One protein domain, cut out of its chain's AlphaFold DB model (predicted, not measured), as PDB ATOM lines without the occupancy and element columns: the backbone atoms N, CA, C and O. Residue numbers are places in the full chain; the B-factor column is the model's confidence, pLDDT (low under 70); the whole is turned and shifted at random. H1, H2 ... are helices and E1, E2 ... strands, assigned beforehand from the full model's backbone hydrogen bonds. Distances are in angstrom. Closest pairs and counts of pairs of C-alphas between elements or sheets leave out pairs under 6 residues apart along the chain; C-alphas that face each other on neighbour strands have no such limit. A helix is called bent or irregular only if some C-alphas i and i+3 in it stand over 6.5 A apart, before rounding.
ATOM      1  N   VAL A  25     106.660 212.148  87.144       78.50
ATOM      2  CA  VAL A  25     108.010 212.675  87.407       78.50
ATOM      3  C   VAL A  25     108.844 211.599  88.089       78.50
ATOM      4  O   VAL A  25     108.497 211.196  89.193       78.50
ATOM      5  N   ASP A  26     109.955 211.212  87.466       75.50
ATOM      6  CA  ASP A  26     110.776 210.080  87.908       75.50
ATOM      7  C   ASP A  26     111.979 210.520  88.759       75.50
ATOM      8  O   ASP A  26     112.589 211.569  88.515       75.50
ATOM      9  N   GLY A  27     112.368 209.665  89.704       70.62
ATOM     10  CA  GLY A  27     113.604 209.748  90.473       70.62
ATOM     11  C   GLY A  27     114.346 208.407  90.510       70.62
ATOM     12  O   GLY A  27     113.745 207.332  90.495       70.62
ATOM     13  N   ARG A  28     115.681 208.469  90.554       60.47
ATOM     14  CA  ARG A  28     116.565 207.310  90.749       60.47
ATOM     15  C   ARG A  28     117.638 207.680  91.763       60.47
ATOM     16  O   ARG A  28     118.291 208.708  91.589       60.47
ATOM     17  N   VAL A  29     117.841 206.842  92.773       56.44
ATOM     18  CA  VAL A  29     118.958 206.985  93.715       56.44
ATOM     19  C   VAL A  29     120.023 205.936  93.372       56.44
ATOM     20  O   VAL A  29     119.655 204.811  93.025       56.44
ATOM     21  N   PRO A  30     121.324 206.288  93.371       42.59
ATOM     22  CA  PRO A  30     122.398 205.318  93.179       42.59
ATOM     23  C   PRO A  30     122.427 204.313  94.332       42.59
ATOM     24  O   PRO A  30     122.028 204.645  95.446       42.59
ATOM     25  N   GLU A  31     122.932 203.118  94.043       47.66
ATOM     26  CA  GLU A  31     123.222 202.045  94.998       47.66
ATOM     27  C   GLU A  31     123.677 202.582  96.364       47.66
ATOM     28  O   GLU A  31     124.640 203.352  96.467       47.66
ATOM     29  N   THR A  76      94.059 190.808 105.299       36.62
ATOM     30  CA  THR A  76      94.456 189.891 104.231       36.62
ATOM     31  C   THR A  76      93.272 189.704 103.274       36.62
ATOM     32  O   THR A  76      92.254 189.087 103.598       36.62
ATOM     33  N   ALA A  77      93.358 190.277 102.072       29.64
ATOM     34  CA  ALA A  77      92.403 189.985 101.006       29.64
ATOM     35  C   ALA A  77      92.703 188.590 100.430       29.64
ATOM     36  O   ALA A  77      93.771 188.330  99.881       29.64
ATOM     37  N   ARG A  78      91.750 187.671 100.596       34.47
ATOM     38  CA  ARG A  78      91.816 186.272 100.158       34.47
ATOM     39  C   ARG A  78      91.552 186.163  98.653       34.47
ATOM     40  O   ARG A  78      90.391 186.217  98.258       34.47
ATOM     41  N   GLU A  79      92.575 185.894  97.843       31.02
ATOM     42  CA  GLU A  79      92.389 185.428  96.458       31.02
ATOM     43  C   GLU A  79      93.270 184.211  96.119       31.02
ATOM     44  O   GLU A  79      94.493 184.312  96.088       31.02
ATOM     45  N   GLY A  80      92.601 183.081  95.832       31.86
ATOM     46  CA  GLY A  80      93.088 181.969  94.998       31.86
ATOM     47  C   GLY A  80      94.048 180.958  95.639       31.86
ATOM     48  O   GLY A  80      95.252 181.139  95.579       31.86
ATOM     49  N   LEU A  81      93.527 179.841  96.166       34.69
ATOM     50  CA  LEU A  81      94.325 178.664  96.552       34.69
ATOM     51  C   LEU A  81      94.361 177.636  95.407       34.69
ATOM     52  O   LEU A  81      93.304 177.173  94.974       34.69
ATOM     53  N   ALA A  82      95.558 177.213  94.999       31.50
ATOM     54  CA  ALA A  82      95.804 175.902  94.400       31.50
ATOM     55  C   ALA A  82      96.513 175.051  95.472       31.50
ATOM     56  O   ALA A  82      97.631 175.365  95.854       31.50
ATOM     57  N   SER A  83      95.822 174.050  96.038       38.81
ATOM     58  CA  SER A  83      96.240 173.380  97.281       38.81
ATOM     59  C   SER A  83      96.926 172.032  97.058       38.81
ATOM     60  O   SER A  83      96.348 171.167  96.393       38.81
ATOM     61  N   GLU A  84      98.017 171.788  97.784       36.19
ATOM     62  CA  GLU A  84      98.335 170.455  98.299       36.19
ATOM     63  C   GLU A  84      97.811 170.342  99.741       36.19
ATOM     64  O   GLU A  84      98.111 171.159 100.616       36.19
ATOM     65  N   THR A  85      96.946 169.361  99.996       37.34
ATOM     66  CA  THR A  85      96.372 169.106 101.321       37.34
ATOM     67  C   THR A  85      97.205 168.071 102.072       37.34
ATOM     68  O   THR A  85      97.227 166.898 101.705       37.34
ATOM     69  N   PHE A  86      97.830 168.467 103.185       37.91
ATOM     70  CA  PHE A  86      98.319 167.499 104.168       37.91
ATOM     71  C   PHE A  86      97.133 166.877 104.918       37.91
ATOM     72  O   PHE A  86      96.100 167.517 105.147       37.91
ATOM     73  N   ALA A  87      97.261 165.596 105.266       33.09
ATOM     74  CA  ALA A  87      96.223 164.816 105.931       33.09
ATOM     75  C   ALA A  87      95.887 165.412 107.315       33.09
ATOM     76  O   ALA A  87      96.521 165.070 108.308       33.09
ATOM     77  N   GLY A  88      94.907 166.321 107.378       43.75
ATOM     78  CA  GLY A  88      94.549 167.005 108.626       43.75
ATOM     79  C   GLY A  88      93.775 168.325 108.527       43.75
ATOM     80  O   GLY A  88      93.181 168.705 109.527       43.75
ATOM     81  N   GLY A  89      93.675 168.975 107.357       62.22
ATOM     82  CA  GLY A  89      92.562 169.909 107.091       62.22
ATOM     83  C   GLY A  89      92.789 171.425 107.224       62.22
ATOM     84  O   GLY A  89      91.851 172.128 107.588       62.22
ATOM     85  N   CYS A  90      93.948 171.954 106.827       76.00
ATOM     86  CA  CYS A  90      94.104 173.367 106.447       76.00
ATOM     87  C   CYS A  90      94.932 173.434 105.152       76.00
ATOM     88  O   CYS A  90      95.894 172.672 105.029       76.00
ATOM     89  N   PRO A  91      94.541 174.231 104.144       75.56
ATOM     90  CA  PRO A  91      95.270 174.289 102.886       75.56
ATOM     91  C   PRO A  91      96.614 174.996 103.083       75.56
ATOM     92  O   PRO A  91      96.667 176.059 103.696       75.56
ATOM     93  N   THR A  92      97.670 174.418 102.516       81.38
ATOM     94  CA  THR A  92      98.919 175.146 102.274       81.38
ATOM     95  C   THR A  92      98.737 176.079 101.080       81.38
ATOM     96  O   THR A  92      97.867 175.859 100.226       81.38
ATOM     97  N   ALA A  93      99.537 177.136 101.035       83.94
ATOM     98  CA  ALA A  93      99.580 178.081  99.935       83.94
ATOM     99  C   ALA A  93     100.533 177.636  98.812       83.94
ATOM    100  O   ALA A  93     100.320 177.992  97.655       83.94
ATOM    101  N   GLY A  94     101.545 176.824  99.136       86.56
ATOM    102  CA  GLY A  94     102.427 176.172  98.166       86.56
ATOM    103  C   GLY A  94     103.557 175.381  98.821       86.56
ATOM    104  O   GLY A  94     103.545 175.130 100.026       86.56
ATOM    105  N   SER A  95     104.541 174.978  98.015       90.19
ATOM    106  CA  SER A  95     105.650 174.106  98.434       90.19
ATOM    107  C   SER A  95     106.490 174.707  99.566       90.19
ATOM    108  O   SER A  95     106.956 173.971 100.429       90.19
ATOM    109  N   CYS A  96     106.621 176.033  99.622       92.94
ATOM    110  CA  CYS A  96     107.368 176.749 100.658       92.94
ATOM    111  C   CYS A  96     106.721 176.724 102.056       92.94
ATOM    112  O   CYS A  96     107.350 177.161 103.019       92.94
ATOM    113  N   ASP A  97     105.496 176.207 102.194       91.38
ATOM    114  CA  ASP A  97     104.887 175.922 103.503       91.38
ATOM    115  C   ASP A  97     105.284 174.533 104.037       91.38
ATOM    116  O   ASP A  97     104.981 174.186 105.177       91.38
ATOM    117  N   VAL A  98     105.960 173.715 103.222       90.81
ATOM    118  CA  VAL A  98     106.475 172.408 103.631       90.81
ATOM    119  C   VAL A  98     107.818 172.597 104.343       90.81
ATOM    120  O   VAL A  98     108.756 173.085 103.709       90.81
ATOM    121  N   PRO A  99     107.982 172.132 105.600       91.88
ATOM    122  CA  PRO A  99     109.223 172.296 106.359       91.88
ATOM    123  C   PRO A  99     110.486 171.876 105.621       91.88
ATOM    124  O   PRO A  99     111.437 172.638 105.549       91.88
ATOM    125  N   ALA A 100     110.479 170.691 105.005       89.81
ATOM    126  CA  ALA A 100     111.643 170.178 104.289       89.81
ATOM    127  C   ALA A 100     112.037 171.044 103.080       89.81
ATOM    128  O   ALA A 100     113.212 171.092 102.732       89.81
ATOM    129  N   VAL A 101     111.068 171.712 102.444       90.69
ATOM    130  CA  VAL A 101     111.330 172.630 101.331       90.69
ATOM    131  C   VAL A 101     111.831 173.958 101.882       90.69
ATOM    132  O   VAL A 101     112.908 174.383 101.495       90.69
ATOM    133  N   ARG A 102     111.107 174.577 102.823       93.56
ATOM    134  CA  ARG A 102     111.505 175.833 103.479       93.56
ATOM    135  C   ARG A 102     112.903 175.748 104.090       93.56
ATOM    136  O   ARG A 102     113.693 176.672 103.928       93.56
ATOM    137  N   ASP A 103     113.202 174.661 104.795       93.25
ATOM    138  CA  ASP A 103     114.444 174.528 105.555       93.25
ATOM    139  C   ASP A 103     115.675 174.367 104.659       93.25
ATOM    140  O   ASP A 103     116.784 174.666 105.095       93.25
ATOM    141  N   ALA A 104     115.485 173.989 103.390       89.00
ATOM    142  CA  ALA A 104     116.539 174.029 102.380       89.00
ATOM    143  C   ALA A 104     116.957 175.465 102.002       89.00
ATOM    144  O   ALA A 104     117.998 175.648 101.386       89.00
ATOM    145  N   TYR A 105     116.168 176.476 102.384       92.75
ATOM    146  CA  TYR A 105     116.426 177.896 102.122       92.75
ATOM    147  C   TYR A 105     116.848 178.679 103.377       92.75
ATOM    148  O   TYR A 105     116.882 179.909 103.342       92.75
ATOM    149  N   LEU A 106     117.142 178.011 104.501       91.12
ATOM    150  CA  LEU A 106     117.678 178.697 105.684       91.12
ATOM    151  C   LEU A 106     119.028 179.338 105.359       91.12
ATOM    152  O   LEU A 106     119.900 178.697 104.776       91.12
ATOM    153  N   THR A 107     119.207 180.592 105.769       87.81
ATOM    154  CA  THR A 107     120.430 181.332 105.463       87.81
ATOM    155  C   THR A 107     121.553 181.023 106.453       87.81
ATOM    156  O   THR A 107     121.331 180.729 107.633       87.81
ATOM    157  N   THR A 108     122.787 181.073 105.960       83.69
ATOM    158  CA  THR A 108     124.027 180.939 106.726       83.69
ATOM    159  C   THR A 108     124.848 182.229 106.602       83.69
ATOM    160  O   THR A 108     124.567 183.068 105.744       83.69
ATOM    161  N   PRO A 109     125.906 182.421 107.413       81.06
ATOM    162  CA  PRO A 109     126.818 183.557 107.255       81.06
ATOM    163  C   PRO A 109     127.508 183.644 105.886       81.06
ATOM    164  O   PRO A 109     128.130 184.662 105.583       81.06
ATOM    165  N   GLU A 110     127.434 182.599 105.070       79.94
ATOM    166  CA  GLU A 110     127.972 182.530 103.716       79.94
ATOM    167  C   GLU A 110     126.909 182.838 102.658       79.94
ATOM    168  O   GLU A 110     127.282 183.232 101.559       79.94
ATOM    169  N   THR A 111     125.613 182.748 102.988       83.38
ATOM    170  CA  THR A 111     124.526 183.033 102.043       83.38
ATOM    171  C   THR A 111     124.705 184.423 101.418       83.38
ATOM    172  O   THR A 111     124.939 185.390 102.159       83.38
ATOM    173  N   PRO A 112     124.640 184.540 100.080       87.44
ATOM    174  CA  PRO A 112     124.745 185.819  99.395       87.44
ATOM    175  C   PRO A 112     123.453 186.631  99.523       87.44
ATOM    176  O   PRO A 112     122.353 186.087  99.648       87.44
ATOM    177  N   ILE A 113     123.592 187.958  99.463       90.12
ATOM    178  CA  ILE A 113     122.454 188.878  99.542       90.12
ATOM    179  C   ILE A 113     121.642 188.811  98.246       90.12
ATOM    180  O   ILE A 113     122.177 188.991  97.151       90.12
ATOM    181  N   ARG A 114     120.324 188.643  98.373       90.75
ATOM    182  CA  ARG A 114     119.369 188.753  97.267       90.75
ATOM    183  C   ARG A 114     118.859 190.181  97.139       90.75
ATOM    184  O   ARG A 114     118.289 190.731  98.081       90.75
ATOM    185  N   TRP A 115     119.029 190.761  95.957       93.56
ATOM    186  CA  TRP A 115     118.586 192.116  95.652       93.56
ATOM    187  C   TRP A 115     117.248 192.093  94.922       93.56
ATOM    188  O   TRP A 115     117.126 191.455  93.884       93.56
ATOM    189  N   PHE A 116     116.247 192.800  95.440       95.38
ATOM    190  CA  PHE A 116     114.910 192.890  94.852       95.38
ATOM    191  C   PHE A 116     114.640 194.275  94.288       95.38
ATOM    192  O   PHE A 116     114.890 195.283  94.946       95.38
ATOM    193  N   LYS A 117     114.041 194.324  93.100       96.31
ATOM    194  CA  LYS A 117     113.580 195.568  92.487       96.31
ATOM    195  C   LYS A 117     112.256 196.012  93.093       96.31
ATOM    196  O   LYS A 117     111.265 195.274  93.095       96.31
ATOM    197  N   VAL A 118     112.231 197.264  93.523       97.69
ATOM    198  CA  VAL A 118     111.050 197.954  94.033       97.69
ATOM    199  C   VAL A 118     110.794 199.220  93.218       97.69
ATOM    200  O   VAL A 118     111.712 199.957  92.858       97.69
ATOM    201  N   HIS A 119     109.527 199.513  92.948       98.12
ATOM    202  CA  HIS A 119     109.114 200.768  92.336       98.12
ATOM    203  C   HIS A 119     108.035 201.447  93.170       98.12
ATOM    204  O   HIS A 119     106.962 200.885  93.391       98.12
ATOM    205  N   LEU A 120     108.327 202.658  93.643       98.44
ATOM    206  CA  LEU A 120     107.414 203.429  94.477       98.44
ATOM    207  C   LEU A 120     106.612 204.414  93.625       98.44
ATOM    208  O   LEU A 120     107.166 205.270  92.940       98.44
ATOM    209  N   ILE A 121     105.294 204.318  93.725       97.62
ATOM    210  CA  ILE A 121     104.322 205.156  93.033       97.62
ATOM    211  C   ILE A 121     103.715 206.087  94.075       97.62
ATOM    212  O   ILE A 121     102.894 205.679  94.903       97.62
ATOM    213  N   VAL A 122     104.144 207.345  94.053       97.00
ATOM    214  CA  VAL A 122     103.818 208.321  95.093       97.00
ATOM    215  C   VAL A 122     102.776 209.292  94.565       97.00
ATOM    216  O   VAL A 122     103.040 210.103  93.674       97.00
ATOM    217  N   PHE A 123     101.565 209.231  95.111       96.31
ATOM    218  CA  PHE A 123     100.496 210.107  94.646       96.31
ATOM    219  C   PHE A 123     100.655 211.522  95.198       96.31
ATOM    220  O   PHE A 123     101.114 211.732  96.323       96.31
ATOM    221  N   ARG A 124     100.243 212.510  94.409       96.06
ATOM    222  CA  ARG A 124     100.148 213.922  94.798       96.06
ATOM    223  C   ARG A 124      98.902 214.546  94.177       96.06
ATOM    224  O   ARG A 124      98.280 213.935  93.314       96.06
ATOM    225  N   ALA A 125      98.502 215.733  94.621       95.12
ATOM    226  CA  ALA A 125      97.354 216.421  94.033       95.12
ATOM    227  C   ALA A 125      97.571 216.690  92.528       95.12
ATOM    228  O   ALA A 125      98.707 216.813  92.071       95.12
ATOM    229  N   ASP A 126      96.488 216.851  91.761       94.62
ATOM    230  CA  ASP A 126      96.521 216.993  90.285       94.62
ATOM    231  C   ASP A 126      97.382 218.165  89.778       94.62
ATOM    232  O   ASP A 126      97.765 218.220  88.613       94.62
ATOM    233  N   ASN A 127      97.649 219.152  90.635       93.88
ATOM    234  CA  ASN A 127      98.491 220.310  90.334       93.88
ATOM    235  C   ASN A 127      99.972 220.102  90.714       93.88
ATOM    236  O   ASN A 127     100.740 221.065  90.711       93.88
ATOM    237  N   GLY A 128     100.350 218.887  91.112       92.69
ATOM    238  CA  GLY A 128     101.686 218.524  91.572       92.69
ATOM    239  C   GLY A 128     102.013 218.923  93.017       92.69
ATOM    240  O   GLY A 128     103.156 218.763  93.442       92.69
ATOM    241  N   SER A 129     101.050 219.462  93.776       94.81
ATOM    242  CA  SER A 129     101.222 219.823  95.193       94.81
ATOM    243  C   SER A 129     100.810 218.694  96.144       94.81
ATOM    244  O   SER A 129     100.240 217.700  95.708       94.81
ATOM    245  N   ASP A 130     101.102 218.848  97.440       94.56
ATOM    246  CA  ASP A 130     100.753 217.882  98.498       94.56
ATOM    247  C   ASP A 130     101.106 216.425  98.136       94.56
ATOM    248  O   ASP A 130     100.219 215.570  98.033       94.56
ATOM    249  N   PRO A 131     102.395 216.124  97.892       95.56
ATOM    250  CA  PRO A 131     102.803 214.745  97.702       95.56
ATOM    251  C   PRO A 131     102.523 213.934  98.963       95.56
ATOM    252  O   PRO A 131     102.625 214.451 100.079       95.56
ATOM    253  N   ALA A 132     102.160 212.664  98.777       95.06
ATOM    254  CA  ALA A 132     102.018 211.736  99.885       95.06
ATOM    255  C   ALA A 132     103.317 211.714 100.701       95.06
ATOM    256  O   ALA A 132     103.245 211.907 101.912       95.06
ATOM    257  N   GLU A 133     104.467 211.641 100.015       95.62
ATOM    258  CA  GLU A 133     105.800 211.637 100.623       95.62
ATOM    259  C   GLU A 133     106.842 212.465  99.864       95.62
ATOM    260  O   GLU A 133     106.716 212.734  98.663       95.62
ATOM    261  N   THR A 134     107.889 212.884 100.579       94.38
ATOM    262  CA  THR A 134     109.027 213.615 100.002       94.38
ATOM    263  C   THR A 134     110.135 212.660  99.547       94.38
ATOM    264  O   THR A 134     110.220 211.547 100.061       94.38
ATOM    265  N   PRO A 135     111.047 213.076  98.645       92.31
ATOM    266  CA  PRO A 135     112.183 212.233  98.264       92.31
ATOM    267  C   PRO A 135     113.054 211.826  99.460       92.31
ATOM    268  O   PRO A 135     113.519 210.699  99.520       92.31
ATOM    269  N   ALA A 136     113.223 212.710 100.447       91.00
ATOM    270  CA  ALA A 136     114.007 212.402 101.641       91.00
ATOM    271  C   ALA A 136     113.342 211.327 102.518       91.00
ATOM    272  O   ALA A 136     114.037 210.478 103.075       91.00
ATOM    273  N   ASP A 137     112.011 211.349 102.626       93.44
ATOM    274  CA  ASP A 137     111.259 210.341 103.379       93.44
ATOM    275  C   ASP A 137     111.233 208.996 102.640       93.44
ATOM    276  O   ASP A 137     111.362 207.954 103.279       93.44
ATOM    277  N   ILE A 138     111.164 209.010 101.301       95.19
ATOM    278  CA  ILE A 138     111.336 207.824 100.443       95.19
ATOM    279  C   ILE A 138     112.697 207.180 100.686       95.19
ATOM    280  O   ILE A 138     112.764 206.001 101.037       95.19
ATOM    281  N   ASP A 139     113.774 207.956 100.567       91.44
ATOM    282  CA  ASP A 139     115.134 207.451 100.743       91.44
ATOM    283  C   ASP A 139     115.339 206.898 102.160       91.44
ATOM    284  O   ASP A 139     115.919 205.826 102.345       91.44
ATOM    285  N   GLY A 140     114.830 207.605 103.172       92.62
ATOM    286  CA  GLY A 140     114.952 207.178 104.559       92.62
ATOM    287  C   GLY A 140     114.109 205.941 104.893       92.62
ATOM    288  O   GLY A 140     114.600 205.058 105.592       92.62
ATOM    289  N   GLN A 141     112.888 205.811 104.364       95.94
ATOM    290  CA  GLN A 141     112.076 204.601 104.543       95.94
ATOM    291  C   GLN A 141     112.713 203.389 103.850       95.94
ATOM    292  O   GLN A 141     112.722 202.299 104.422       95.94
ATOM    293  N   MET A 142     113.270 203.564 102.646       96.12
ATOM    294  CA  MET A 142     113.970 202.491 101.932       96.12
ATOM    295  C   MET A 142     115.284 202.097 102.612       96.12
ATOM    296  O   MET A 142     115.675 200.930 102.558       96.12
ATOM    297  N   ALA A 143     115.958 203.033 103.285       93.12
ATOM    298  CA  ALA A 143     117.097 202.716 104.140       93.12
ATOM    299  C   ALA A 143     116.673 201.852 105.339       93.12
ATOM    300  O   ALA A 143     117.321 200.843 105.608       93.12
ATOM    301  N   THR A 144     115.567 202.189 106.010       94.00
ATOM    302  CA  THR A 144     115.012 201.382 107.112       94.00
ATOM    303  C   THR A 144     114.608 199.988 106.644       94.00
ATOM    304  O   THR A 144     115.011 199.008 107.262       94.00
ATOM    305  N   LEU A 145     113.918 199.877 105.503       96.62
ATOM    306  CA  LEU A 145     113.553 198.579 104.927       96.62
ATOM    307  C   LEU A 145     114.797 197.715 104.664       96.62
ATOM    308  O   LEU A 145     114.842 196.550 105.043       96.62
ATOM    309  N   ASN A 146     115.838 198.291 104.061       95.94
ATOM    310  CA  ASN A 146     117.095 197.581 103.835       95.94
ATOM    311  C   ASN A 146     117.790 197.172 105.142       95.94
ATOM    312  O   ASN A 146     118.398 196.109 105.183       95.94
ATOM    313  N   LEU A 147     117.715 197.982 106.202       94.62
ATOM    314  CA  LEU A 147     118.289 197.640 107.507       94.62
ATOM    315  C   LEU A 147     117.543 196.490 108.192       94.62
ATOM    316  O   LEU A 147     118.195 195.632 108.783       94.62
ATOM    317  N   ASP A 148     116.215 196.456 108.095       96.12
ATOM    318  CA  ASP A 148     115.388 195.415 108.713       96.12
ATOM    319  C   ASP A 148     115.588 194.041 108.047       96.12
ATOM    320  O   ASP A 148     115.543 193.009 108.717       96.12
ATOM    321  N   TYR A 149     115.833 194.021 106.732       97.31
ATOM    322  CA  TYR A 149     115.994 192.793 105.943       97.31
ATOM    323  C   TYR A 149     117.445 192.327 105.780       97.31
ATOM    324  O   TYR A 149     117.673 191.144 105.527       97.31
ATOM    325  N   LEU A 150     118.435 193.204 105.985       92.75
ATOM    326  CA  LEU A 150     119.855 192.855 105.861       92.75
ATOM    327  C   LEU A 150     120.289 191.652 106.729       92.75
ATOM    328  O   LEU A 150     121.059 190.833 106.231       92.75
ATOM    329  N   PRO A 151     119.818 191.473 107.984       92.50
ATOM    330  CA  PRO A 151     120.134 190.282 108.783       92.50
ATOM    331  C   PRO A 151     119.608 188.963 108.201       92.50
ATOM    332  O   PRO A 151     119.937 187.902 108.726       92.50
ATOM    333  N   HIS A 152     118.769 189.044 107.171       94.69
ATOM    334  CA  HIS A 152     118.105 187.935 106.501       94.69
ATOM    335  C   HIS A 152     118.528 187.839 105.030       94.69
ATOM    336  O   HIS A 152     117.768 187.317 104.228       94.69
ATOM    337  N   ASP A 153     119.699 188.387 104.682       94.00
ATOM    338  CA  ASP A 153     120.328 188.302 103.357       94.00
ATOM    339  C   ASP A 153     119.417 188.774 102.200       94.00
ATOM    340  O   ASP A 153     119.503 188.301 101.067       94.00
ATOM    341  N   ILE A 154     118.558 189.759 102.481       95.62
ATOM    342  CA  ILE A 154     117.648 190.392 101.521       95.62
ATOM    343  C   ILE A 154     117.884 191.902 101.527       95.62
ATOM    344  O   ILE A 154     117.947 192.537 102.581       95.62
ATOM    345  N   GLN A 155     117.978 192.489 100.338       95.25
ATOM    346  CA  GLN A 155     118.039 193.933 100.133       95.25
ATOM    347  C   GLN A 155     117.211 194.361  98.923       95.25
ATOM    348  O   GLN A 155     116.782 193.548  98.107       95.25
ATOM    349  N   PHE A 156     116.974 195.665  98.807       96.00
ATOM    350  CA  PHE A 156     116.077 196.253  97.825       96.00
ATOM    351  C   PHE A 156     116.769 197.381  97.064       96.00
ATOM    352  O   PHE A 156     117.203 198.375  97.662       96.00
ATOM    353  N   THR A 157     116.805 197.258  95.739       95.25
ATOM    354  CA  THR A 157     117.015 198.392  94.836       95.25
ATOM    355  C   THR A 157     115.676 199.065  94.580       95.25
ATOM    356  O   THR A 157     114.624 198.422  94.606       95.25
ATOM    357  N   TYR A 158     115.680 200.381  94.363       96.50
ATOM    358  CA  TYR A 158     114.427 201.086  94.134       96.50
ATOM    359  C   TYR A 158     114.510 202.220  93.124       96.50
ATOM    360  O   TYR A 158     115.533 202.878  92.926       96.50
ATOM    361  N   THR A 159     113.366 202.457  92.497       96.75
ATOM    362  CA  THR A 159     113.056 203.648  91.707       96.75
ATOM    363  C   THR A 159     111.734 204.218  92.195       96.75
ATOM    364  O   THR A 159     110.969 203.522  92.862       96.75
ATOM    365  N   TRP A 160     111.447 205.480  91.894       97.00
ATOM    366  CA  TRP A 160     110.175 206.068  92.293       97.00
ATOM    367  C   TRP A 160     109.675 207.093  91.286       97.00
ATOM    368  O   TRP A 160     110.456 207.686  90.538       97.00
ATOM    369  N   GLU A 161     108.366 207.313  91.292       96.19
ATOM    370  CA  GLU A 161     107.710 208.350  90.509       96.19
ATOM    371  C   GLU A 161     106.655 209.099  91.329       96.19
ATOM    372  O   GLU A 161     106.017 208.545  92.228       96.19
ATOM    373  N   TYR A 162     106.432 210.366  90.981       97.25
ATOM    374  CA  TYR A 162     105.214 211.069  91.363       97.25
ATOM    375  C   TYR A 162     104.124 210.880  90.317       97.25
ATOM    376  O   TYR A 162     104.381 211.063  89.129       97.25
ATOM    377  N   VAL A 163     102.896 210.643  90.779       96.38
ATOM    378  CA  VAL A 163     101.694 210.621  89.940       96.38
ATOM    379  C   VAL A 163     100.725 211.715  90.392       96.38
ATOM    380  O   VAL A 163     100.243 211.706  91.529       96.38
ATOM    381  N   ASP A 164     100.440 212.664  89.496       96.06
ATOM    382  CA  ASP A 164      99.525 213.791  89.736       96.06
ATOM    383  C   ASP A 164      98.079 213.299  89.632       96.06
ATOM    384  O   ASP A 164      97.513 213.229  88.538       96.06
ATOM    385  N   ASP A 165      97.504 212.909  90.769       93.88
ATOM    386  CA  ASP A 165      96.188 212.288  90.845       93.88
ATOM    387  C   ASP A 165      95.524 212.515  92.208       93.88
ATOM    388  O   ASP A 165      95.708 211.742  93.151       93.88
ATOM    389  N   SER A 166      94.690 213.552  92.316       92.81
ATOM    390  CA  SER A 166      93.975 213.843  93.567       92.81
ATOM    391  C   SER A 166      93.031 212.706  93.976       92.81
ATOM    392  O   SER A 166      92.738 212.562  95.160       92.81
ATOM    393  N   THR A 167      92.534 211.897  93.027       91.44
ATOM    394  CA  THR A 167      91.689 210.743  93.360       91.44
ATOM    395  C   THR A 167      92.502 209.736  94.159       91.44
ATOM    396  O   THR A 167      92.164 209.465  95.303       91.44
ATOM    397  N   TRP A 168      93.625 209.262  93.623       92.38
ATOM    398  CA  TRP A 168      94.445 208.260  94.312       92.38
ATOM    399  C   TRP A 168      95.269 208.819  95.467       92.38
ATOM    400  O   TRP A 168      95.603 208.079  96.385       92.38
ATOM    401  N   ARG A 169      95.521 210.130  95.497       92.06
ATOM    402  CA  ARG A 169      96.143 210.803  96.641       92.06
ATOM    403  C   ARG A 169      95.273 210.769  97.902       92.06
ATOM    404  O   ARG A 169      95.843 210.729  98.995       92.06
ATOM    405  N   TYR A 170      93.942 210.820  97.776       88.62
ATOM    406  CA  TYR A 170      93.022 210.978  98.914       88.62
ATOM    407  C   TYR A 170      91.968 209.866  99.067       88.62
ATOM    408  O   TYR A 170      91.385 209.762 100.146       88.62
ATOM    409  N   ASP A 171      91.710 209.046  98.044       71.75
ATOM    410  CA  ASP A 171      90.794 207.898  98.121       71.75
ATOM    411  C   ASP A 171      91.482 206.687  98.772       71.75
ATOM    412  O   ASP A 171      92.586 206.296  98.393       71.75
ATOM    413  N   ASN A 172      90.812 206.090  99.755       66.00
ATOM    414  CA  ASN A 172      91.284 204.947 100.531       66.00
ATOM    415  C   ASN A 172      90.505 203.645 100.250       66.00
ATOM    416  O   ASN A 172      90.783 202.637 100.895       66.00
ATOM    417  N   GLY A 173      89.537 203.645  99.321       64.12
ATOM    418  CA  GLY A 173      88.582 202.539  99.159       64.12
ATOM    419  C   GLY A 173      88.665 201.734  97.857       64.12
ATOM    420  O   GLY A 173      88.104 200.641  97.797       64.12
ATOM    421  N   ALA A 174      89.343 202.231  96.816       78.62
ATOM    422  CA  ALA A 174      89.371 201.612  95.481       78.62
ATOM    423  C   ALA A 174      90.786 201.199  95.024       78.62
ATOM    424  O   ALA A 174      91.201 201.474  93.895       78.62
ATOM    425  N   SER A 175      91.518 200.493  95.895       81.25
ATOM    426  CA  SER A 175      92.899 200.054  95.643       81.25
ATOM    427  C   SER A 175      93.061 199.261  94.341       81.25
ATOM    428  O   SER A 175      94.033 199.479  93.629       81.25
ATOM    429  N   ALA A 176      92.094 198.416  93.969       86.00
ATOM    430  CA  ALA A 176      92.172 197.623  92.742       86.00
ATOM    431  C   ALA A 176      92.208 198.480  91.460       86.00
ATOM    432  O   ALA A 176      93.021 198.241  90.571       86.00
ATOM    433  N   LEU A 177      91.367 199.517  91.368       90.19
ATOM    434  CA  LEU A 177      91.344 200.410  90.201       90.19
ATOM    435  C   LEU A 177      92.597 201.284  90.133       90.19
ATOM    436  O   LEU A 177      93.139 201.506  89.050       90.19
ATOM    437  N   MET A 178      93.065 201.758  91.289       93.06
ATOM    438  CA  MET A 178      94.324 202.489  91.400       93.06
ATOM    439  C   MET A 178      95.490 201.646  90.877       93.06
ATOM    440  O   MET A 178      96.279 202.125  90.062       93.06
ATOM    441  N   LYS A 179      95.572 200.391  91.323       93.56
ATOM    442  CA  LYS A 179      96.594 199.426  90.924       93.56
ATOM    443  C   LYS A 179      96.576 199.154  89.416       93.56
ATOM    444  O   LYS A 179      97.597 199.343  88.759       93.56
ATOM    445  N   ASP A 180      95.410 198.848  88.841       94.31
ATOM    446  CA  ASP A 180      95.255 198.605  87.394       94.31
ATOM    447  C   ASP A 180      95.751 199.759  86.520       94.31
ATOM    448  O   ASP A 180      96.304 199.528  85.445       94.31
ATOM    449  N   GLN A 181      95.534 200.997  86.968       93.94
ATOM    450  CA  GLN A 181      95.870 202.200  86.209       93.94
ATOM    451  C   GLN A 181      97.328 202.627  86.351       93.94
ATOM    452  O   GLN A 181      97.831 203.337  85.479       93.94
ATOM    453  N   ASN A 182      97.985 202.267  87.456       95.44
ATOM    454  CA  ASN A 182      99.255 202.881  87.827       95.44
ATOM    455  C   ASN A 182     100.419 201.908  87.973       95.44
ATOM    456  O   ASN A 182     101.548 202.384  87.906       95.44
ATOM    457  N   ALA A 183     100.185 200.600  88.123       96.44
ATOM    458  CA  ALA A 183     101.260 199.617  88.253       96.44
ATOM    459  C   ALA A 183     102.282 199.718  87.108       96.44
ATOM    460  O   ALA A 183     101.917 199.807  85.934       96.44
ATOM    461  N   GLN A 184     103.563 199.682  87.463       97.12
ATOM    462  CA  GLN A 184     104.702 199.704  86.556       97.12
ATOM    463  C   GLN A 184     105.414 198.354  86.596       97.12
ATOM    464  O   GLN A 184     105.923 197.948  87.637       97.12
ATOM    465  N   ASP A 185     105.459 197.667  85.456       96.56
ATOM    466  CA  ASP A 185     106.195 196.409  85.264       96.56
ATOM    467  C   ASP A 185     106.055 195.376  86.417       96.56
ATOM    468  O   ASP A 185     107.051 194.852  86.918       96.56
ATOM    469  N   PRO A 186     104.828 195.060  86.882       96.25
ATOM    470  CA  PRO A 186     104.614 194.245  88.087       96.25
ATOM    471  C   PRO A 186     105.138 192.804  87.975       96.25
ATOM    472  O   PRO A 186     105.301 192.115  88.979       96.25
ATOM    473  N   MET A 187     105.435 192.340  86.759       96.44
ATOM    474  CA  MET A 187     106.070 191.045  86.535       96.44
ATOM    475  C   MET A 187     107.537 191.035  86.981       96.44
ATOM    476  O   MET A 187     108.046 189.975  87.327       96.44
ATOM    477  N   ASN A 188     108.217 192.185  86.995       95.94
ATOM    478  CA  ASN A 188     109.661 192.272  87.218       95.94
ATOM    479  C   ASN A 188     110.053 193.145  88.420       95.94
ATOM    480  O   ASN A 188     111.248 193.336  88.641       95.94
ATOM    481  N   GLN A 189     109.098 193.691  89.175       96.69
ATOM    482  CA  GLN A 189     109.367 194.475  90.385       96.69
ATOM    483  C   GLN A 189     108.141 194.569  91.301       96.69
ATOM    484  O   GLN A 189     106.993 194.574  90.843       96.69
ATOM    485  N   CYS A 190     108.388 194.741  92.602       97.94
ATOM    486  CA  CYS A 190     107.334 195.051  93.564       97.94
ATOM    487  C   CYS A 190     106.890 196.511  93.400       97.94
ATOM    488  O   CYS A 190     107.703 197.431  93.488       97.94
ATOM    489  N   ASN A 191     105.594 196.736  93.190       98.38
ATOM    490  CA  ASN A 191     105.018 198.080  93.140       98.38
ATOM    491  C   ASN A 191     104.525 198.499  94.529       98.38
ATOM    492  O   ASN A 191     103.703 197.798  95.117       98.38
ATOM    493  N   ILE A 192     104.975 199.652  95.028       97.94
ATOM    494  CA  ILE A 192     104.535 200.229  96.304       97.94
ATOM    495  C   ILE A 192     103.750 201.508  96.027       97.94
ATOM    496  O   ILE A 192     104.308 202.506  95.584       97.94
ATOM    497  N   PHE A 193     102.456 201.495  96.319       96.75
ATOM    498  CA  PHE A 193     101.552 202.624  96.127       96.75
ATOM    499  C   PHE A 193     101.408 203.406  97.433       96.75
ATOM    500  O   PHE A 193     100.912 202.861  98.421       96.75
ATOM    501  N   ILE A 194     101.802 204.682  97.430       95.75
ATOM    502  CA  ILE A 194     101.779 205.532  98.628       95.75
ATOM    503  C   ILE A 194     100.677 206.582  98.515       95.75
ATOM    504  O   ILE A 194     100.720 207.464  97.650       95.75
ATOM    505  N   ASN A 195      99.690 206.501  99.407       92.81
ATOM    506  CA  ASN A 195      98.524 207.384  99.422       92.81
ATOM    507  C   ASN A 195      98.061 207.721 100.853       92.81
ATOM    508  O   ASN A 195      98.853 207.728 101.790       92.81
ATOM    509  N   ASN A 196      96.780 208.055 101.036       89.88
ATOM    510  CA  ASN A 196      96.193 208.388 102.337       89.88
ATOM    511  C   ASN A 196      95.429 207.220 102.996       89.88
ATOM    512  O   ASN A 196      94.495 207.459 103.764       89.88
ATOM    513  N   LEU A 197      95.782 205.971 102.672       84.50
ATOM    514  CA  LEU A 197      95.238 204.779 103.322       84.50
ATOM    515  C   LEU A 197      95.488 204.814 104.843       84.50
ATOM    516  O   LEU A 197      96.494 205.339 105.315       84.50
ATOM    517  N   GLY A 198      94.571 204.240 105.621       81.12
ATOM    518  CA  GLY A 198      94.787 203.967 107.043       81.12
ATOM    519  C   GLY A 198      95.406 202.583 107.237       81.12
ATOM    520  O   GLY A 198      94.668 201.638 107.490       81.12
ATOM    521  N   GLY A 199      96.726 202.461 107.071       84.69
ATOM    522  CA  GLY A 199      97.486 201.221 107.286       84.69
ATOM    523  C   GLY A 199      98.291 200.784 106.061       84.69
ATOM    524  O   GLY A 199      98.662 201.616 105.229       84.69
ATOM    525  N   GLY A 200      98.544 199.480 105.957       88.56
ATOM    526  CA  GLY A 200      99.220 198.830 104.837       88.56
ATOM    527  C   GLY A 200      98.496 197.554 104.400       88.56
ATOM    528  O   GLY A 200      97.722 196.982 105.170       88.56
ATOM    529  N   VAL A 201      98.688 197.163 103.137       88.69
ATOM    530  CA  VAL A 201      98.267 195.858 102.603       88.69
ATOM    531  C   VAL A 201      99.254 195.378 101.536       88.69
ATOM    532  O   VAL A 201      99.407 196.025 100.493       88.69
ATOM    533  N   GLY A 202      99.859 194.213 101.759       90.50
ATOM    534  CA  GLY A 202     100.669 193.467 100.796       90.50
ATOM    535  C   GLY A 202      99.925 192.314 100.104       90.50
ATOM    536  O   GLY A 202      99.080 191.644 100.693       90.50
ATOM    537  N   THR A 203     100.239 192.065  98.831       92.88
ATOM    538  CA  THR A 203      99.779 190.884  98.085       92.88
ATOM    539  C   THR A 203     100.758 189.722  98.246       92.88
ATOM    540  O   THR A 203     101.934 189.872  97.948       92.88
ATOM    541  N   PHE A 204     100.264 188.553  98.655       94.94
ATOM    542  CA  PHE A 204     101.076 187.343  98.812       94.94
ATOM    543  C   PHE A 204     101.621 186.777  97.492       94.94
ATOM    544  O   PHE A 204     100.932 186.875  96.473       94.94
ATOM    545  N   PRO A 205     102.775 186.080  97.514       93.75
ATOM    546  CA  PRO A 205     103.413 185.553  96.307       93.75
ATOM    547  C   PRO A 205     102.593 184.455  95.620       93.75
ATOM    548  O   PRO A 205     102.518 184.424  94.400       93.75
ATOM    549  N   TRP A 206     101.898 183.597  96.370       90.50
ATOM    550  CA  TRP A 206     101.025 182.557  95.798       90.50
ATOM    551  C   TRP A 206      99.705 183.091  95.230       90.50
ATOM    552  O   TRP A 206      98.925 182.331  94.653       90.50
ATOM    553  N   SER A 207      99.405 184.382  95.406       90.62
ATOM    554  CA  SER A 207      98.216 184.965  94.796       90.62
ATOM    555  C   SER A 207      98.368 184.982  93.278       90.62
ATOM    556  O   SER A 207      99.383 185.432  92.749       90.62
ATOM    557  N   SER A 208      97.309 184.619  92.550       89.69
ATOM    558  CA  SER A 208      97.267 184.774  91.088       89.69
ATOM    559  C   SER A 208      97.485 186.218  90.621       89.69
ATOM    560  O   SER A 208      97.781 186.456  89.454       89.69
ATOM    561  N   SER A 209      97.321 187.177  91.531       91.00
ATOM    562  CA  SER A 209      97.474 188.604  91.285       91.00
ATOM    563  C   SER A 209      98.893 189.121  91.552       91.00
ATOM    564  O   SER A 209      99.180 190.252  91.165       91.00
ATOM    565  N   ALA A 210      99.786 188.324  92.159       91.00
ATOM    566  CA  ALA A 210     101.094 188.759  92.666       91.00
ATOM    567  C   ALA A 210     101.976 189.449  91.613       91.00
ATOM    568  O   ALA A 210     102.513 190.523  91.866       91.00
ATOM    569  N   LEU A 211     102.057 188.867  90.412       95.06
ATOM    570  CA  LEU A 211     102.858 189.368  89.284       95.06
ATOM    571  C   LEU A 211     102.030 190.167  88.261       95.06
ATOM    572  O   LEU A 211     102.431 190.344  87.110       95.06
ATOM    573  N   THR A 212     100.837 190.611  88.654       95.50
ATOM    574  CA  THR A 212      99.921 191.390  87.809       95.50
ATOM    575  C   THR A 212      99.811 192.819  88.327       95.50
ATOM    576  O   THR A 212     100.308 193.131  89.407       95.50
ATOM    577  N   ASN A 213      99.088 193.687  87.615       95.94
ATOM    578  CA  ASN A 213      98.843 195.053  88.083       95.94
ATOM    579  C   ASN A 213      98.223 195.096  89.489       95.94
ATOM    580  O   ASN A 213      98.456 196.054  90.212       95.94
ATOM    581  N   GLN A 214      97.491 194.053  89.894       93.00
ATOM    582  CA  GLN A 214      96.848 193.938  91.205       93.00
ATOM    583  C   GLN A 214      97.801 193.562  92.357       93.00
ATOM    584  O   GLN A 214      97.399 193.629  93.523       93.00
ATOM    585  N   GLY A 215      99.050 193.197  92.059       92.00
ATOM    586  CA  GLY A 215     100.075 192.823  93.034       92.00
ATOM    587  C   GLY A 215     100.677 194.003  93.807       92.00
ATOM    588  O   GLY A 215     100.189 195.135  93.744       92.00
ATOM    589  N   GLY A 216     101.738 193.740  94.572       95.12
ATOM    590  CA  GLY A 216     102.493 194.761  95.304       95.12
ATOM    591  C   GLY A 216     101.886 195.190  96.645       95.12
ATOM    592  O   GLY A 216     101.138 194.445  97.283       95.12
ATOM    593  N   ILE A 217     102.223 196.402  97.086       96.31
ATOM    594  CA  ILE A 217     101.902 196.950  98.412       96.31
ATOM    595  C   ILE A 217     101.147 198.265  98.262       96.31
ATOM    596  O   ILE A 217     101.554 199.123  97.487       96.31
ATOM    597  N   VAL A 218     100.080 198.466  99.032       94.19
ATOM    598  CA  VAL A 218      99.488 199.798  99.239       94.19
ATOM    599  C   VAL A 218      99.755 200.218 100.672       94.19
ATOM    600  O   VAL A 218      99.465 199.451 101.585       94.19
ATOM    601  N   ILE A 219     100.288 201.420 100.874       92.94
ATOM    602  CA  ILE A 219     100.622 201.928 102.202       92.94
ATOM    603  C   ILE A 219     100.202 203.384 102.372       92.94
ATOM    604  O   ILE A 219     100.342 204.231 101.485       92.94
ATOM    605  N   GLY A 220      99.654 203.664 103.546       92.19
ATOM    606  CA  GLY A 220      99.293 204.996 103.981       92.19
ATOM    607  C   GLY A 220     100.507 205.817 104.379       92.19
ATOM    608  O   GLY A 220     101.322 205.371 105.179       92.19
ATOM    609  N   ARG A 221     100.560 207.063 103.913       92.75
ATOM    610  CA  ARG A 221     101.606 208.042 104.237       92.75
ATOM    611  C   ARG A 221     101.890 208.190 105.736       92.75
ATOM    612  O   ARG A 221     103.024 208.348 106.153       92.75
ATOM    613  N   THR A 222     100.865 208.064 106.584       91.56
ATOM    614  CA  THR A 222     101.021 208.151 108.048       91.56
ATOM    615  C   THR A 222     101.984 207.093 108.599       91.56
ATOM    616  O   THR A 222     102.584 207.318 109.644       91.56
ATOM    617  N   TYR A 223     102.135 205.974 107.888       91.44
ATOM    618  CA  TYR A 223     102.956 204.821 108.253       91.44
ATOM    619  C   TYR A 223     104.191 204.653 107.360       91.44
ATOM    620  O   TYR A 223     104.872 203.633 107.446       91.44
ATOM    621  N   PHE A 224     104.457 205.620 106.480       93.88
ATOM    622  CA  PHE A 224     105.598 205.608 105.579       93.88
ATOM    623  C   PHE A 224     106.578 206.690 106.031       93.88
ATOM    624  O   PHE A 224     106.468 207.855 105.667       93.88
ATOM    625  N   SER A 225     107.521 206.323 106.889       91.06
ATOM    626  CA  SER A 225     108.620 207.201 107.273       91.06
ATOM    627  C   SER A 225     109.789 206.390 107.833       91.06
ATOM    628  O   SER A 225     109.608 205.244 108.237       91.06
ATOM    629  N   PRO A 226     110.993 206.972 107.958       89.25
ATOM    630  CA  PRO A 226     112.188 206.222 108.359       89.25
ATOM    631  C   PRO A 226     112.109 205.550 109.743       89.25
ATOM    632  O   PRO A 226     112.953 204.725 110.068       89.25
ATOM    633  N   VAL A 227     111.128 205.908 110.577       88.38
ATOM    634  CA  VAL A 227     110.921 205.304 111.905       88.38
ATOM    635  C   VAL A 227     109.825 204.236 111.927       88.38
ATOM    636  O   VAL A 227     109.652 203.589 112.954       88.38
ATOM    637  N   HIS A 228     109.068 204.078 110.839       92.50
ATOM    638  CA  HIS A 228     107.987 203.105 110.737       92.50
ATOM    639  C   HIS A 228     108.452 201.823 110.044       92.50
ATOM    640  O   HIS A 228     109.162 201.841 109.038       92.50
ATOM    641  N   HIS A 229     107.940 200.708 110.550       95.25
ATOM    642  CA  HIS A 229     108.204 199.351 110.082       95.25
ATOM    643  C   HIS A 229     106.956 198.701 109.452       95.25
ATOM    644  O   HIS A 229     106.946 197.505 109.175       95.25
ATOM    645  N   VAL A 230     105.890 199.468 109.181       94.38
ATOM    646  CA  VAL A 230     104.702 198.952 108.471       94.38
ATOM    647  C   VAL A 230     105.073 198.495 107.066       94.38
ATOM    648  O   VAL A 230     104.656 197.423 106.650       94.38
ATOM    649  N   LEU A 231     105.932 199.232 106.354       96.31
ATOM    650  CA  LEU A 231     106.417 198.758 105.059       96.31
ATOM    651  C   LEU A 231     107.187 197.434 105.182       96.31
ATOM    652  O   LEU A 231     107.022 196.557 104.341       96.31
ATOM    653  N   THR A 232     107.986 197.273 106.238       97.88
ATOM    654  CA  THR A 232     108.719 196.034 106.535       97.88
ATOM    655  C   THR A 232     107.763 194.856 106.727       97.88
ATOM    656  O   THR A 232     107.985 193.796 106.143       97.88
ATOM    657  N   HIS A 233     106.671 195.065 107.465       97.25
ATOM    658  CA  HIS A 233     105.590 194.095 107.653       97.25
ATOM    659  C   HIS A 233     104.881 193.735 106.335       97.25
ATOM    660  O   HIS A 233     104.775 192.560 105.985       97.25
ATOM    661  N   GLU A 234     104.451 194.729 105.549       96.81
ATOM    662  CA  GLU A 234     103.754 194.478 104.277       96.81
ATOM    663  C   GLU A 234     104.653 193.824 103.220       96.81
ATOM    664  O   GLU A 234     104.195 193.021 102.398       96.81
ATOM    665  N   MET A 235     105.948 194.150 103.246       98.25
ATOM    666  CA  MET A 235     106.948 193.459 102.442       98.25
ATOM    667  C   MET A 235     107.089 192.000 102.888       98.25
ATOM    668  O   MET A 235     107.213 191.124 102.038       98.25
ATOM    669  N   GLY A 236     106.943 191.710 104.184       98.12
ATOM    670  CA  GLY A 236     106.955 190.346 104.709       98.12
ATOM    671  C   GLY A 236     105.828 189.515 104.101       98.12
ATOM    672  O   GLY A 236     106.067 188.405 103.629       98.12
ATOM    673  N   HIS A 237     104.621 190.078 103.992       97.44
ATOM    674  CA  HIS A 237     103.522 189.447 103.253       97.44
ATOM    675  C   HIS A 237     103.832 189.255 101.765       97.44
ATOM    676  O   HIS A 237     103.588 188.171 101.235       97.44
ATOM    677  N   ASN A 238     104.402 190.262 101.090       96.00
ATOM    678  CA  ASN A 238     104.807 190.130  99.682       96.00
ATOM    679  C   ASN A 238     105.842 189.024  99.470       96.00
ATOM    680  O   ASN A 238     105.814 188.359  98.440       96.00
ATOM    681  N   LEU A 239     106.706 188.788 100.455       97.31
ATOM    682  CA  LEU A 239     107.711 187.728 100.444       97.31
ATOM    683  C   LEU A 239     107.203 186.408 101.057       97.31
ATOM    684  O   LEU A 239     107.959 185.450 101.184       97.31
ATOM    685  N   GLY A 240     105.910 186.321 101.384       95.75
ATOM    686  CA  GLY A 240     105.231 185.069 101.727       95.75
ATOM    687  C   GLY A 240     105.110 184.751 103.215       95.75
ATOM    688  O   GLY A 240     104.812 183.609 103.566       95.75
TER     689      GLY A 240
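AT A GLANCE: This is residues 25 to 31 and 76 to 240 of the 527 residues of an uncharacterized protein of Planctomycetes bacterium (UniProt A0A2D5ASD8). A twisted sheet of six strands forms a wall, with the long helix H2 and the shorter H5 over one face and the short helices H3 and H4 over the other. Beyond one end of the wall, residues 80 to 110 loop outward with the small helix H1 and add to the length. The printed part has 172 residues, with five named helices and six named strands in the order E1 H1 E2 H2 E3 H3 H4 E4 E5 E6 H5. The sheet, E1 E3 E2 E4 E6 E5, is mixed, and the class is mixed, helices and strands. The whole is compact, with a radius of gyration of the C-alphas of 17.0 A, yet elongated, spanning 57 by 36 by 26 A.

IN THESE COORDINATES: In sheet order the strands are E1, residues 25 to 28, from C-alpha 25 at (108.010, 212.675, 87.407); E3, 154 to 164, 31.9 A long; E2, 114 to 124, 31.8 A; E4, 190 to 195, 16.2 A; E6, 217 to 220; and E5, 200 to 202. The helices are H2, residues 135 to 152, 26.3 A long; H5, 230 to 238, 12.5 A, ending at C-alpha 238 (104.807, 190.130, 99.682); H3, 166 to 170; H4, 175 to 182; and H1, 99 to 105. H2 is irregular, but only just: C-alphas 148 and 151 are 7.0 A apart.

HOW THE PARTS SIT: E3 and E2 are parallel, with N 118 and O 157 2.9 A apart, within hydrogen-bond range. E2 and E4 are parallel (N 121 to O 192, 2.8 A), as are E4 and E6 (N 193 to O 217, 2.8 A). The edge strands are antiparallel to their neighbours: E1 to E3 (N 27 to O 160, 2.9 A), and E5 to E6 (N 201 to O 218, 2.9 A), a hairpin. E2, H2, E3 form a strand-helix-strand unit, two parallel neighbour strands with a helix between, its crossover right-handed. E3, H3, H4, E4 form a split one, with E2 between its strands, also right-handed. H2 is over E3 and E2 at a height of 8.5 A, along the strands; its closest C-alphas to E3 are those of Asn 146 and Gln 155, 5.3 A. On the same face, H5 is over E5 at 6.6 A, and only just not over E6, on which 2 of its C-alphas fall. H2 touches H5 with residues 145 to 149 alone, at a steep tilt of 56 degrees; the closest C-alphas are those of Leu 145 and Thr 232, 5.7 A. On the opposite face, H3 is only just over E2, with 3 C-alphas falling on it, and H4 runs across the strands over E4, at 68 degrees to it on the local plane. H1 is not on the sheet and touches no helix. Each O i to N i+4 pair is within range in H3, H4 and H5, against 12 of 14 in H2 and 1 of 3 in H1, where 3 of 4 O i to N i+3 pairs are.

THE WHOLE: The two C-alphas farthest apart, of Ala 87 and Asn 127, are 57.7 A apart. Residues 32 to 75 are not printed, and C-alphas 31 and 76 are 32.6 A apart across this cut. Of the links printed whole, E5 to E6 is long. The mean pLDDT of the printed part is 86.6, and residues 28 to 31, 76 to 89 and 172 to 173 are under 70.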